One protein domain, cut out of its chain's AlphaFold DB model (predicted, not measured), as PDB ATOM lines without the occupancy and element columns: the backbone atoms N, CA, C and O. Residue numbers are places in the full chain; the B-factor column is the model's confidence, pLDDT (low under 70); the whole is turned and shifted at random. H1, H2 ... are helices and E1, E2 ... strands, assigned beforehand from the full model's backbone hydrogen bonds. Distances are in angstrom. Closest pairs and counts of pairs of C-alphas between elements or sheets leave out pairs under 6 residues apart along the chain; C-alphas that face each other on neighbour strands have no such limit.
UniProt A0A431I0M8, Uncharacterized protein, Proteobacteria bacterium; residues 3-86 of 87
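Overview. This is residues 3 to 86 of the 87 residues of an uncharacterized protein of Proteobacteria bacterium (UniProt A0A431I0M8). One antiparallel sheet of four short strands has both helices on one side of it, while its other face is bare. The two helices run side by side and opposite ways: H1 covers the E1 end of the sheet, and H2 packs on H1, farther off from the strands. The printed part has 84 residues, with the order E1 H1 E2 E3 H2 E4 along the chain and the order E1, E4, E2, E3 across the sheet; its class is mixed, helices and strands. It is compact, with a radius of gyration of the C-alphas of 12.2 A, and elongated in outline, spanning 37 by 24 by 20 A.

Arrangement. Begin at the sheet's inner strands, E4, residues 81 to 85, and E2, residues 36 to 40: they are antiparallel, with N 38 and O 83 at 2.8 A. On the other side of E4 look for the edge strand E1, residues 3 to 6, antiparallel to it, with N 5 and O 82 at 2.8 A. The other edge strand is E3, residues 46 to 51, which forms a hairpin with E2; N 37 and O 50 are 2.8 A apart. The sheet is twisted, its C-alphas lying up to 4.1 A off the best plane. H1, residues 15 to 29, is on the sheet at a height of 9.9 A. It lies over E1 and only just over E4, on which 3 of its C-alphas fall, and runs along the strands, at 12 degrees to E1 on the local plane. H2, residues 59 to 72, touches H1 at a shallow tilt of 16 degrees, opposite ways; their closest C-alphas, of Asn 23 and Lys 67, are 6.1 A apart. H2 is only just not on the sheet, with 4 pairs of C-alphas within 10 A, and it is apart from E1 and E2. Two split strand-helix-strand units, each with two strands running the same way and another strand between them in the sheet, are E1, H1, E2, with E4 between E1 and E2, and E3, H2, E4, with E2 between E3 and E4; both crossovers are right-handed. In H1 and H2 every O i to N i+4 pair is within hydrogen-bond range.

Along the chain. Find C-alpha 3 at (125.389, 136.603, 152.080), where E1 begins, 10.4 A long. From C-alpha 15 at (111.351, 147.148, 147.654), H1 runs 21.3 A. E2 measures 12.8 A, E3 13.0 A and H2 19.8 A. E4, 13.1 A long, ends at C-alpha 85 at (125.377, 130.062, 151.141).

Size, cuts and confidence. Look to Phe 11 and Ser 57 for the two C-alphas farthest apart, 38.7 A. The printed part has no cut. The link from E2 to E3 is tight, and the other links are short. Mean pLDDT of the printed part is 82.0; it is under 70 at residues 9 to 13, 52 to 56 and 74 to 76.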
ATOM      1  N   TRP A   3     125.946 135.283 152.366       90.62
ATOM      2  CA  TRP A   3     125.389 136.603 152.080       90.62
ATOM      3  C   TRP A   3     123.923 136.659 152.488       90.62
ATOM      4  O   TRP A   3     123.168 135.748 152.163       90.62
ATOM      5  N   LEU A   4     123.508 137.740 153.148       90.50
ATOM      6  CA  LEU A   4     122.133 137.964 153.588       90.50
ATOM      7  C   LEU A   4     121.590 139.239 152.942       90.50
ATOM      8  O   LEU A   4     122.200 140.302 153.044       90.50
ATOM      9  N   PHE A   5     120.431 139.137 152.299       88.12
ATOM     10  CA  PHE A   5     119.766 140.246 151.629       88.12
ATOM     11  C   PHE A   5     118.346 140.423 152.146       88.12
ATOM     12  O   PHE A   5     117.599 139.458 152.264       88.12
ATOM     13  N   SER A   6     117.946 141.672 152.381       86.50
ATOM     14  CA  SER A   6     116.549 142.011 152.648       86.50
ATOM     15  C   SER A   6     115.765 142.127 151.339       86.50
ATOM     16  O   SER A   6     116.205 142.798 150.404       86.50
ATOM     17  N   LEU A   7     114.596 141.488 151.267       79.62
ATOM     18  CA  LEU A   7     113.667 141.588 150.132       79.62
ATOM     19  C   LEU A   7     112.731 142.780 150.226       79.62
ATOM     20  O   LEU A   7     112.241 143.284 149.212       79.62
ATOM     21  N   ASN A   8     112.481 143.219 151.452       74.06
ATOM     22  CA  ASN A   8     111.792 144.460 151.720       74.06
ATOM     23  C   ASN A   8     112.880 145.488 151.974       74.06
ATOM     24  O   ASN A   8     113.763 145.246 152.791       74.06
ATOM     25  N   GLY A   9     112.883 146.568 151.197       60.75
ATOM     26  CA  GLY A   9     113.919 147.585 151.325       60.75
ATOM     27  C   GLY A   9     114.108 147.997 152.783       60.75
ATOM     28  O   GLY A   9     113.159 148.045 153.566       60.75
ATOM     29  N   ASP A  10     115.360 148.224 153.142       66.00
ATOM     30  CA  ASP A  10     115.750 148.945 154.340       66.00
ATOM     31  C   ASP A  10     115.094 150.342 154.358       66.00
ATOM     32  O   ASP A  10     114.580 150.802 153.340       66.00
ATOM     33  N   PHE A  11     115.124 151.061 155.491       54.66
ATOM     34  CA  PHE A  11     114.565 152.429 155.590       54.66
ATOM     35  C   PHE A  11     115.083 153.388 154.498       54.66
ATOM     36  O   PHE A  11     114.478 154.421 154.230       54.66
ATOM     37  N   THR A  12     116.207 153.042 153.871       58.16
ATOM     38  CA  THR A  12     116.900 153.801 152.830       58.16
ATOM     39  C   THR A  12     116.557 153.364 151.401       58.16
ATOM     40  O   THR A  12     116.968 154.045 150.462       58.16
ATOM     41  N   GLN A  13     115.832 152.255 151.188       67.31
ATOM     42  CA  GLN A  13     115.577 151.711 149.851       67.31
ATOM     43  C   GLN A  13     114.131 151.293 149.605       67.31
ATOM     44  O   GLN A  13     113.415 150.797 150.468       67.31
ATOM     45  N   THR A  14     113.714 151.411 148.346       73.69
ATOM     46  CA  THR A  14     112.432 150.854 147.899       73.69
ATOM     47  C   THR A  14     112.530 149.336 147.703       73.69
ATOM     48  O   THR A  14     113.568 148.808 147.295       73.69
ATOM     49  N   LYS A  15     111.421 148.609 147.891       75.06
ATOM     50  CA  LYS A  15     111.351 147.148 147.654       75.06
ATOM     51  C   LYS A  15     111.816 146.751 146.242       75.06
ATOM     52  O   LYS A  15     112.503 145.749 146.059       75.06
ATOM     53  N   LYS A  16     111.495 147.572 145.233       80.25
ATOM     54  CA  LYS A  16     111.925 147.366 143.839       80.25
ATOM     55  C   LYS A  16     113.449 147.443 143.693       80.25
ATOM     56  O   LYS A  16     114.033 146.636 142.973       80.25
ATOM     57  N   GLN A  17     114.094 148.386 144.379       82.69
ATOM     58  CA  GLN A  17     115.555 148.499 144.393       82.69
ATOM     59  C   GLN A  17     116.203 147.316 145.114       82.69
ATOM     60  O   GLN A  17     117.165 146.760 144.591       82.69
ATOM     61  N   ALA A  18     115.639 146.879 146.245       82.44
ATOM     62  CA  ALA A  18     116.121 145.706 146.972       82.44
ATOM     63  C   ALA A  18     116.111 144.447 146.088       82.44
ATOM     64  O   ALA A  18     117.149 143.810 145.905       82.44
ATOM     65  N   ARG A  19     114.987 144.160 145.414       85.00
ATOM     66  CA  ARG A  19     114.885 143.028 144.474       85.00
ATOM     67  C   ARG A  19     115.817 143.160 143.274       85.00
ATOM     68  O   ARG A  19     116.429 142.178 142.867       85.00
ATOM     69  N   LYS A  20     115.982 144.369 142.723       87.62
ATOM     70  CA  LYS A  20     116.952 144.617 141.643       87.62
ATOM     71  C   LYS A  20     118.381 144.292 142.091       87.62
ATOM     72  O   LYS A  20     119.130 143.705 141.318       87.62
ATOM     73  N   ARG A  21     118.740 144.632 143.334       87.69
ATOM     74  CA  ARG A  21     120.046 144.326 143.935       87.69
ATOM     75  C   ARG A  21     120.276 142.821 144.034       87.69
ATOM     76  O   ARG A  21     121.308 142.343 143.582       87.69
ATOM     77  N   VAL A  22     119.296 142.091 144.569       88.12
ATOM     78  CA  VAL A  22     119.368 140.627 144.693       88.12
ATOM     79  C   VAL A  22     119.486 139.969 143.317       88.12
ATOM     80  O   VAL A  22     120.353 139.126 143.110       88.12
ATOM     81  N   ASN A  23     118.686 140.406 142.343       89.69
ATOM     82  CA  ASN A  23     118.759 139.881 140.979       89.69
ATOM     83  C   ASN A  23     120.115 140.161 140.319       89.69
ATOM     84  O   ASN A  23     120.666 139.271 139.678       89.69
ATOM     85  N   GLY A  24     120.664 141.366 140.500       89.50
ATOM     86  CA  GLY A  24     122.000 141.705 140.008       89.50
ATOM     87  C   GLY A  24     123.101 140.891 140.690       89.50
ATOM     88  O   GLY A  24     124.030 140.443 140.031       89.50
ATOM     89  N   PHE A  25     122.973 140.629 141.993       89.12
ATOM     90  CA  PHE A  25     123.894 139.753 142.716       89.12
ATOM     91  C   PHE A  25     123.902 138.329 142.138       89.12
ATOM     92  O   PHE A  25     124.970 137.759 141.921       89.12
ATOM     93  N   ILE A  26     122.725 137.783 141.821       88.56
ATOM     94  CA  ILE A  26     122.594 136.464 141.185       88.56
ATOM     95  C   ILE A  26     123.243 136.441 139.799       88.56
ATOM     96  O   ILE A  26     123.878 135.448 139.458       88.56
ATOM     97  N   ASP A  27     123.119 137.516 139.017       88.62
ATOM     98  CA  ASP A  27     123.779 137.613 137.709       88.62
ATOM     99  C   ASP A  27     125.301 137.623 137.811       88.62
ATOM    100  O   ASP A  27     125.972 137.012 136.984       88.62
ATOM    101  N   ILE A  28     125.840 138.302 138.825       88.19
ATOM    102  CA  ILE A  28     127.286 138.434 139.023       88.19
ATOM    103  C   ILE A  28     127.892 137.126 139.538       88.19
ATOM    104  O   ILE A  28     128.923 136.684 139.040       88.19
ATOM    105  N   ILE A  29     127.282 136.518 140.557       87.44
ATOM    106  CA  ILE A  29     127.845 135.330 141.215       87.44
ATOM    107  C   ILE A  29     127.468 134.031 140.492       87.44
ATOM    108  O   ILE A  29     128.227 133.060 140.526       87.44
ATOM    109  N   GLY A  30     126.305 134.004 139.843       85.62
ATOM    110  CA  GLY A  30     125.719 132.806 139.257       85.62
ATOM    111  C   GLY A  30     125.042 131.921 140.305       85.62
ATOM    112  O   GLY A  30     125.634 131.528 141.307       85.62
ATOM    113  N   SER A  31     123.786 131.559 140.051       82.62
ATOM    114  CA  SER A  31     122.957 130.742 140.950       82.62
ATOM    115  C   SER A  31     123.524 129.347 141.231       82.62
ATOM    116  O   SER A  31     123.370 128.840 142.339       82.62
ATOM    117  N   GLN A  32     124.221 128.746 140.262       81.88
ATOM    118  CA  GLN A  32     124.880 127.443 140.417       81.88
ATOM    119  C   GLN A  32     126.077 127.483 141.379       81.88
ATOM    120  O   GLN A  32     126.500 126.443 141.873       81.88
ATOM    121  N   SER A  33     126.607 128.673 141.679       83.38
ATOM    122  CA  SER A  33     127.667 128.850 142.675       83.38
ATOM    123  C   SER A  33     127.150 128.716 144.112       83.38
ATOM    124  O   SER A  33     127.958 128.631 145.037       83.38
ATOM    125  N   PHE A  34     125.831 128.743 144.331       85.50
ATOM    126  CA  PHE A  34     125.236 128.623 145.659       85.50
ATOM    127  C   PHE A  34     124.945 127.163 145.998       85.50
ATOM    128  O   PHE A  34     124.326 126.425 145.235       85.50
ATOM    129  N   THR A  35     125.364 126.762 147.192       86.19
ATOM    130  CA  THR A  35     125.084 125.443 147.758       86.19
ATOM    131  C   THR A  35     123.678 125.400 148.354       86.19
ATOM    132  O   THR A  35     122.962 124.416 148.167       86.19
ATOM    133  N   ILE A  36     123.288 126.458 149.075       88.56
ATOM    134  CA  ILE A  36     122.009 126.549 149.788       88.56
ATOM    135  C   ILE A  36     121.474 127.977 149.703       88.56
ATOM    136  O   ILE A  36     122.240 128.939 149.775       88.56
ATOM    137  N   ILE A  37     120.157 128.108 149.581       89.00
ATOM    138  CA  ILE A  37     119.431 129.372 149.656       89.00
ATOM    139  C   ILE A  37     118.374 129.240 150.753       89.00
ATOM    140  O   ILE A  37     117.518 128.364 150.658       89.00
ATOM    141  N   TYR A  38     118.419 130.088 151.779       90.88
ATOM    142  CA  TYR A  38     117.393 130.145 152.823       90.88
ATOM    143  C   TYR A  38     116.492 131.362 152.645       90.88
ATOM    144  O   TYR A  38     116.962 132.475 152.416       90.88
ATOM    145  N   PHE A  39     115.195 131.158 152.835       89.94
ATOM    146  CA  PHE A  39     114.194 132.208 152.938       89.94
ATOM    147  C   PHE A  39     113.840 132.393 154.404       89.94
ATOM    148  O   PHE A  39     113.452 131.434 155.071       89.94
ATOM    149  N   ARG A  40     114.001 133.613 154.921       90.88
ATOM    150  CA  ARG A  40     113.859 133.901 156.352       90.88
ATOM    151  C   ARG A  40     112.798 134.947 156.645       90.88
ATOM    152  O   ARG A  40     112.565 135.838 155.826       90.88
ATOM    153  N   ASP A  41     112.184 134.841 157.818       89.62
ATOM    154  CA  ASP A  41     111.226 135.820 158.340       89.62
ATOM    155  C   ASP A  41     111.912 137.019 159.024       89.62
ATOM    156  O   ASP A  41     113.133 137.171 158.973       89.62
ATOM    157  N   ASN A  42     111.119 137.891 159.656       87.44
ATOM    158  CA  ASN A  42     111.627 139.033 160.429       87.44
ATOM    159  C   ASN A  42     112.490 138.624 161.638       87.44
ATOM    160  O   ASN A  42     113.371 139.387 162.022       87.44
ATOM    161  N   ASP A  43     112.268 137.438 162.208       89.38
ATOM    162  CA  ASP A  43     113.032 136.895 163.338       89.38
ATOM    163  C   ASP A  43     114.281 136.125 162.871       89.38
ATOM    164  O   ASP A  43     114.933 135.443 163.664       89.38
ATOM    165  N   LEU A  44     114.601 136.191 161.574       87.31
ATOM    166  CA  LEU A  44     115.636 135.399 160.918       87.31
ATOM    167  C   LEU A  44     115.400 133.885 161.013       87.31
ATOM    168  O   LEU A  44     116.331 133.116 160.777       87.31
ATOM    169  N   LYS A  45     114.189 133.411 161.309       91.75
ATOM    170  CA  LYS A  45     113.870 131.977 161.275       91.75
ATOM    171  C   LYS A  45     113.760 131.511 159.831       91.75
ATOM    172  O   LYS A  45     113.295 132.247 158.965       91.75
ATOM    173  N   ILE A  46     114.205 130.285 159.569       91.19
ATOM    174  CA  ILE A  46     114.119 129.676 158.239       91.19
ATOM    175  C   ILE A  46     112.655 129.309 157.988       91.19
ATOM    176  O   ILE A  46     112.094 128.489 158.710       91.19
ATOM    177  N   ILE A  47     112.055 129.928 156.975       89.44
ATOM    178  CA  ILE A  47     110.727 129.572 156.470       89.44
ATOM    179  C   ILE A  47     110.856 128.463 155.433       89.44
ATOM    180  O   ILE A  47     110.084 127.511 155.448       89.44
ATOM    181  N   ASP A  48     111.820 128.607 154.526       87.06
ATOM    182  CA  ASP A  48     112.022 127.673 153.425       87.06
ATOM    183  C   ASP A  48     113.502 127.611 153.031       87.06
ATOM    184  O   ASP A  48     114.288 128.518 153.331       87.06
ATOM    185  N   SER A  49     113.897 126.527 152.373       87.19
ATOM    186  CA  SER A  49     115.273 126.282 151.964       87.19
ATOM    187  C   SER A  49     115.346 125.558 150.630       87.19
ATOM    188  O   SER A  49     114.685 124.543 150.429       87.19
ATOM    189  N   TYR A  50     116.232 126.024 149.760       83.25
ATOM    190  CA  TYR A  50     116.545 125.378 148.494       83.25
ATOM    191  C   TYR A  50     118.003 124.940 148.512       83.25
ATOM    192  O   TYR A  50     118.917 125.760 148.573       83.25
ATOM    193  N   ASN A  51     118.211 123.627 148.465       76.62
ATOM    194  CA  ASN A  51     119.530 123.007 148.417       76.62
ATOM    195  C   ASN A  51     119.830 122.572 146.979       76.62
ATOM    196  O   ASN A  51     118.963 121.999 146.325       76.62
ATOM    197  N   ASN A  52     121.063 122.793 146.516       63.94
ATOM    198  CA  ASN A  52     121.542 122.394 145.187       63.94
ATOM    199  C   ASN A  52     120.722 122.949 144.006       63.94
ATOM    200  O   ASN A  52     119.902 122.263 143.398       63.94
ATOM    201  N   MET A  53     121.090 124.144 143.537       63.72
ATOM    202  CA  MET A  53     120.602 124.729 142.272       63.72
ATOM    203  C   MET A  53     121.116 123.997 141.006       63.72
ATOM    204  O   MET A  53     120.994 124.503 139.890       63.72
ATOM    205  N   VAL A  54     121.688 122.799 141.167       56.59
ATOM    206  CA  VAL A  54     122.317 121.969 140.121       56.59
ATOM    207  C   VAL A  54     121.276 121.261 139.238       56.59
ATOM    208  O   VAL A  54     121.620 120.675 138.219       56.59
ATOM    209  N   CYS A  55     119.982 121.353 139.568       60.38
ATOM    210  CA  CYS A  55     118.909 120.751 138.767       60.38
ATOM    211  C   CYS A  55     118.781 121.327 137.343       60.38
ATOM    212  O   CYS A  55     118.097 120.735 136.508       60.38
ATOM    213  N   TYR A  56     119.411 122.464 137.040       66.19
ATOM    214  CA  TYR A  56     119.325 123.093 135.723       66.19
ATOM    215  C   TYR A  56     120.570 122.831 134.879       66.19
ATOM    216  O   TYR A  56     121.695 123.095 135.297       66.19
ATOM    217  N   SER A  57     120.342 122.396 133.639       70.50
ATOM    218  CA  SER A  57     121.390 122.014 132.688       70.50
ATOM    219  C   SER A  57     122.292 123.166 132.228       70.50
ATOM    220  O   SER A  57     123.355 122.902 131.679       70.50
ATOM    221  N   THR A  58     121.873 124.428 132.394       82.31
ATOM    222  CA  THR A  58     122.691 125.602 132.048       82.31
ATOM    223  C   THR A  58     122.606 126.699 133.117       82.31
ATOM    224  O   THR A  58     121.561 126.829 133.776       82.31
ATOM    225  N   PRO A  59     123.662 127.524 133.273       80.94
ATOM    226  CA  PRO A  59     123.662 128.658 134.194       80.94
ATOM    227  C   PRO A  59     122.548 129.675 133.916       80.94
ATOM    228  O   PRO A  59     121.968 130.205 134.862       80.94
ATOM    229  N   GLU A  60     122.187 129.929 132.648       85.50
ATOM    230  CA  GLU A  60     121.127 130.899 132.338       85.50
ATOM    231  C   GLU A  60     119.766 130.428 132.850       85.50
ATOM    232  O   GLU A  60     119.008 131.218 133.418       85.50
ATOM    233  N   LYS A  61     119.458 129.133 132.687       83.88
ATOM    234  CA  LYS A  61     118.208 128.545 133.186       83.88
ATOM    235  C   LYS A  61     118.149 128.590 134.709       83.88
ATOM    236  O   LYS A  61     117.116 128.969 135.254       83.88
ATOM    237  N   ALA A  62     119.260 128.271 135.374       83.94
ATOM    238  CA  ALA A  62     119.363 128.336 136.828       83.94
ATOM    239  C   ALA A  62     119.147 129.769 137.349       83.94
ATOM    240  O   ALA A  62     118.339 129.997 138.252       83.94
ATOM    241  N   ASN A  63     119.803 130.756 136.724       87.62
ATOM    242  CA  ASN A  63     119.672 132.165 137.098       87.62
ATOM    243  C   ASN A  63     118.246 132.671 136.876       87.62
ATOM    244  O   ASN A  63     117.698 133.363 137.734       87.62
ATOM    245  N   LYS A  64     117.637 132.323 135.737       87.19
ATOM    246  CA  LYS A  64     116.261 132.709 135.418       87.19
ATOM    247  C   LYS A  64     115.272 132.123 136.426       87.19
ATOM    248  O   LYS A  64     114.484 132.882 136.980       87.19
ATOM    249  N   ALA A  65     115.369 130.827 136.721       83.94
ATOM    250  CA  ALA A  65     114.494 130.166 137.683       83.94
ATOM    251  C   ALA A  65     114.599 130.785 139.085       83.94
ATOM    252  O   ALA A  65     113.580 131.081 139.707       83.94
ATOM    253  N   LEU A  66     115.821 131.060 139.564       85.69
ATOM    254  CA  LEU A  66     116.014 131.711 140.861       85.69
ATOM    255  C   LEU A  66     115.385 133.106 140.899       85.69
ATOM    256  O   LEU A  66     114.711 133.465 141.861       85.69
ATOM    257  N   LYS A  67     115.600 133.908 139.854       87.88
ATOM    258  CA  LYS A  67     115.025 135.252 139.769       87.88
ATOM    259  C   LYS A  67     113.503 135.217 139.723       87.88
ATOM    260  O   LYS A  67     112.872 136.023 140.395       87.88
ATOM    261  N   GLU A  68     112.919 134.309 138.945       87.06
ATOM    262  CA  GLU A  68     111.465 134.128 138.872       87.06
ATOM    263  C   GLU A  68     110.893 133.737 140.233       87.06
ATOM    264  O   GLU A  68     109.905 134.329 140.666       87.06
ATOM    265  N   LEU A  69     111.568 132.839 140.954       83.94
ATOM    266  CA  LEU A  69     111.198 132.473 142.315       83.94
ATOM    267  C   LEU A  69     111.217 133.689 143.252       83.94
ATOM    268  O   LEU A  69     110.242 133.948 143.950       83.94
ATOM    269  N   ILE A  70     112.276 134.500 143.205       84.31
ATOM    270  CA  ILE A  70     112.402 135.711 144.032       84.31
ATOM    271  C   ILE A  70     111.356 136.769 143.671       84.31
ATOM    272  O   ILE A  70     110.850 137.474 144.547       84.31
ATOM    273  N   VAL A  71     111.017 136.908 142.390       83.06
ATOM    274  CA  VAL A  71     109.935 137.791 141.937       83.06
ATOM    275  C   VAL A  71     108.578 137.279 142.429       83.06
ATOM    276  O   VAL A  71     107.769 138.086 142.880       83.06
ATOM    277  N   GLY A  72     108.365 135.962 142.423       78.06
ATOM    278  CA  GLY A  72     107.137 135.307 142.880       78.06
ATOM    279  C   GLY A  72     106.857 135.425 144.381       78.06
ATOM    280  O   GLY A  72     105.712 135.254 144.796       78.06
ATOM    281  N   ILE A  73     107.854 135.772 145.203       81.25
ATOM    282  CA  ILE A  73     107.653 136.025 146.637       81.25
ATOM    283  C   ILE A  73     106.710 137.223 146.801       81.25
ATOM    284  O   ILE A  73     107.065 138.355 146.455       81.25
ATOM    285  N   SER A  74     105.508 136.985 147.328       69.44
ATOM    286  CA  SER A  74     104.502 138.032 147.524       69.44
ATOM    287  C   SER A  74     104.892 138.991 148.654       69.44
ATOM    288  O   SER A  74     105.644 138.646 149.570       69.44
ATOM    289  N   GLU A  75     104.353 140.214 148.617       65.31
ATOM    290  CA  GLU A  75     104.576 141.199 149.686       65.31
ATOM    291  C   GLU A  75     103.953 140.787 151.024       65.31
ATOM    292  O   GLU A  75     104.468 141.147 152.085       65.31
ATOM    293  N   THR A  76     102.859 140.028 150.962       66.19
ATOM    294  CA  THR A  76     102.174 139.444 152.119       66.19
ATOM    295  C   THR A  76     102.849 138.175 152.622       66.19
ATOM    296  O   THR A  76     102.435 137.645 153.649       66.19
ATOM    297  N   SER A  77     103.880 137.675 151.930       72.94
ATOM    298  CA  SER A  77     104.607 136.510 152.411       72.94
ATOM    299  C   SER A  77     105.374 136.851 153.688       72.94
ATOM    300  O   SER A  77     105.848 137.977 153.905       72.94
ATOM    301  N   ASN A  78     105.543 135.830 154.521       82.31
ATOM    302  CA  ASN A  78     106.353 135.929 155.726       82.31
ATOM    303  C   ASN A  78     107.853 136.047 155.408       82.31
ATOM    304  O   ASN A  78     108.638 136.278 156.318       82.31
ATOM    305  N   ILE A  79     108.260 135.937 154.138       85.31
ATOM    306  CA  ILE A  79     109.658 135.992 153.718       85.31
ATOM    307  C   ILE A  79     110.121 137.450 153.644       85.31
ATOM    308  O   ILE A  79     109.599 138.276 152.887       85.31
ATOM    309  N   LYS A  80     111.138 137.767 154.441       87.19
ATOM    310  CA  LYS A  80     111.721 139.104 154.595       87.19
ATOM    311  C   LYS A  80     113.165 139.153 154.131       87.19
ATOM    312  O   LYS A  80     113.552 140.153 153.527       87.19
ATOM    313  N   TYR A  81     113.909 138.066 154.314       89.44
ATOM    314  CA  TYR A  81     115.301 137.968 153.895       89.44
ATOM    315  C   TYR A  81     115.550 136.736 153.028       89.44
ATOM    316  O   TYR A  81     114.883 135.710 153.173       89.44
ATOM    317  N   ILE A  82     116.543 136.844 152.149       89.88
ATOM    318  CA  ILE A  82     117.148 135.713 151.450       89.88
ATOM    319  C   ILE A  82     118.595 135.617 151.878       89.88
ATOM    320  O   ILE A  82     119.343 136.592 151.812       89.88
ATOM    321  N   GLU A  83     118.995 134.424 152.268       90.00
ATOM    322  CA  GLU A  83     120.372 134.098 152.557       90.00
ATOM    323  C   GLU A  83     120.917 133.141 151.503       90.00
ATOM    324  O   GLU A  83     120.326 132.101 151.230       90.00
ATOM    325  N   PHE A  84     122.070 133.480 150.941       90.44
ATOM    326  CA  PHE A  84     122.800 132.652 149.994       90.44
ATOM    327  C   PHE A  84     124.047 132.092 150.672       90.44
ATOM    328  O   PHE A  84     124.878 132.846 151.185       90.44
ATOM    329  N   LEU A  85     124.210 130.771 150.633       89.44
ATOM    330  CA  LEU A  85     125.377 130.062 151.141       89.44
ATOM    331  C   LEU A  85     126.127 129.387 150.001       89.44
ATOM    332  O   LEU A  85     125.550 128.660 149.193       89.44
ATOM    333  N   ARG A  86     127.442 129.572 149.990       86.38
ATOM    334  CA  ARG A  86     128.396 128.868 149.134       86.38
ATOM    335  C   ARG A  86     129.424 128.194 150.031       86.38
ATOM    336  O   ARG A  86     130.098 128.899 150.785       86.38
TER     337      ARG A  86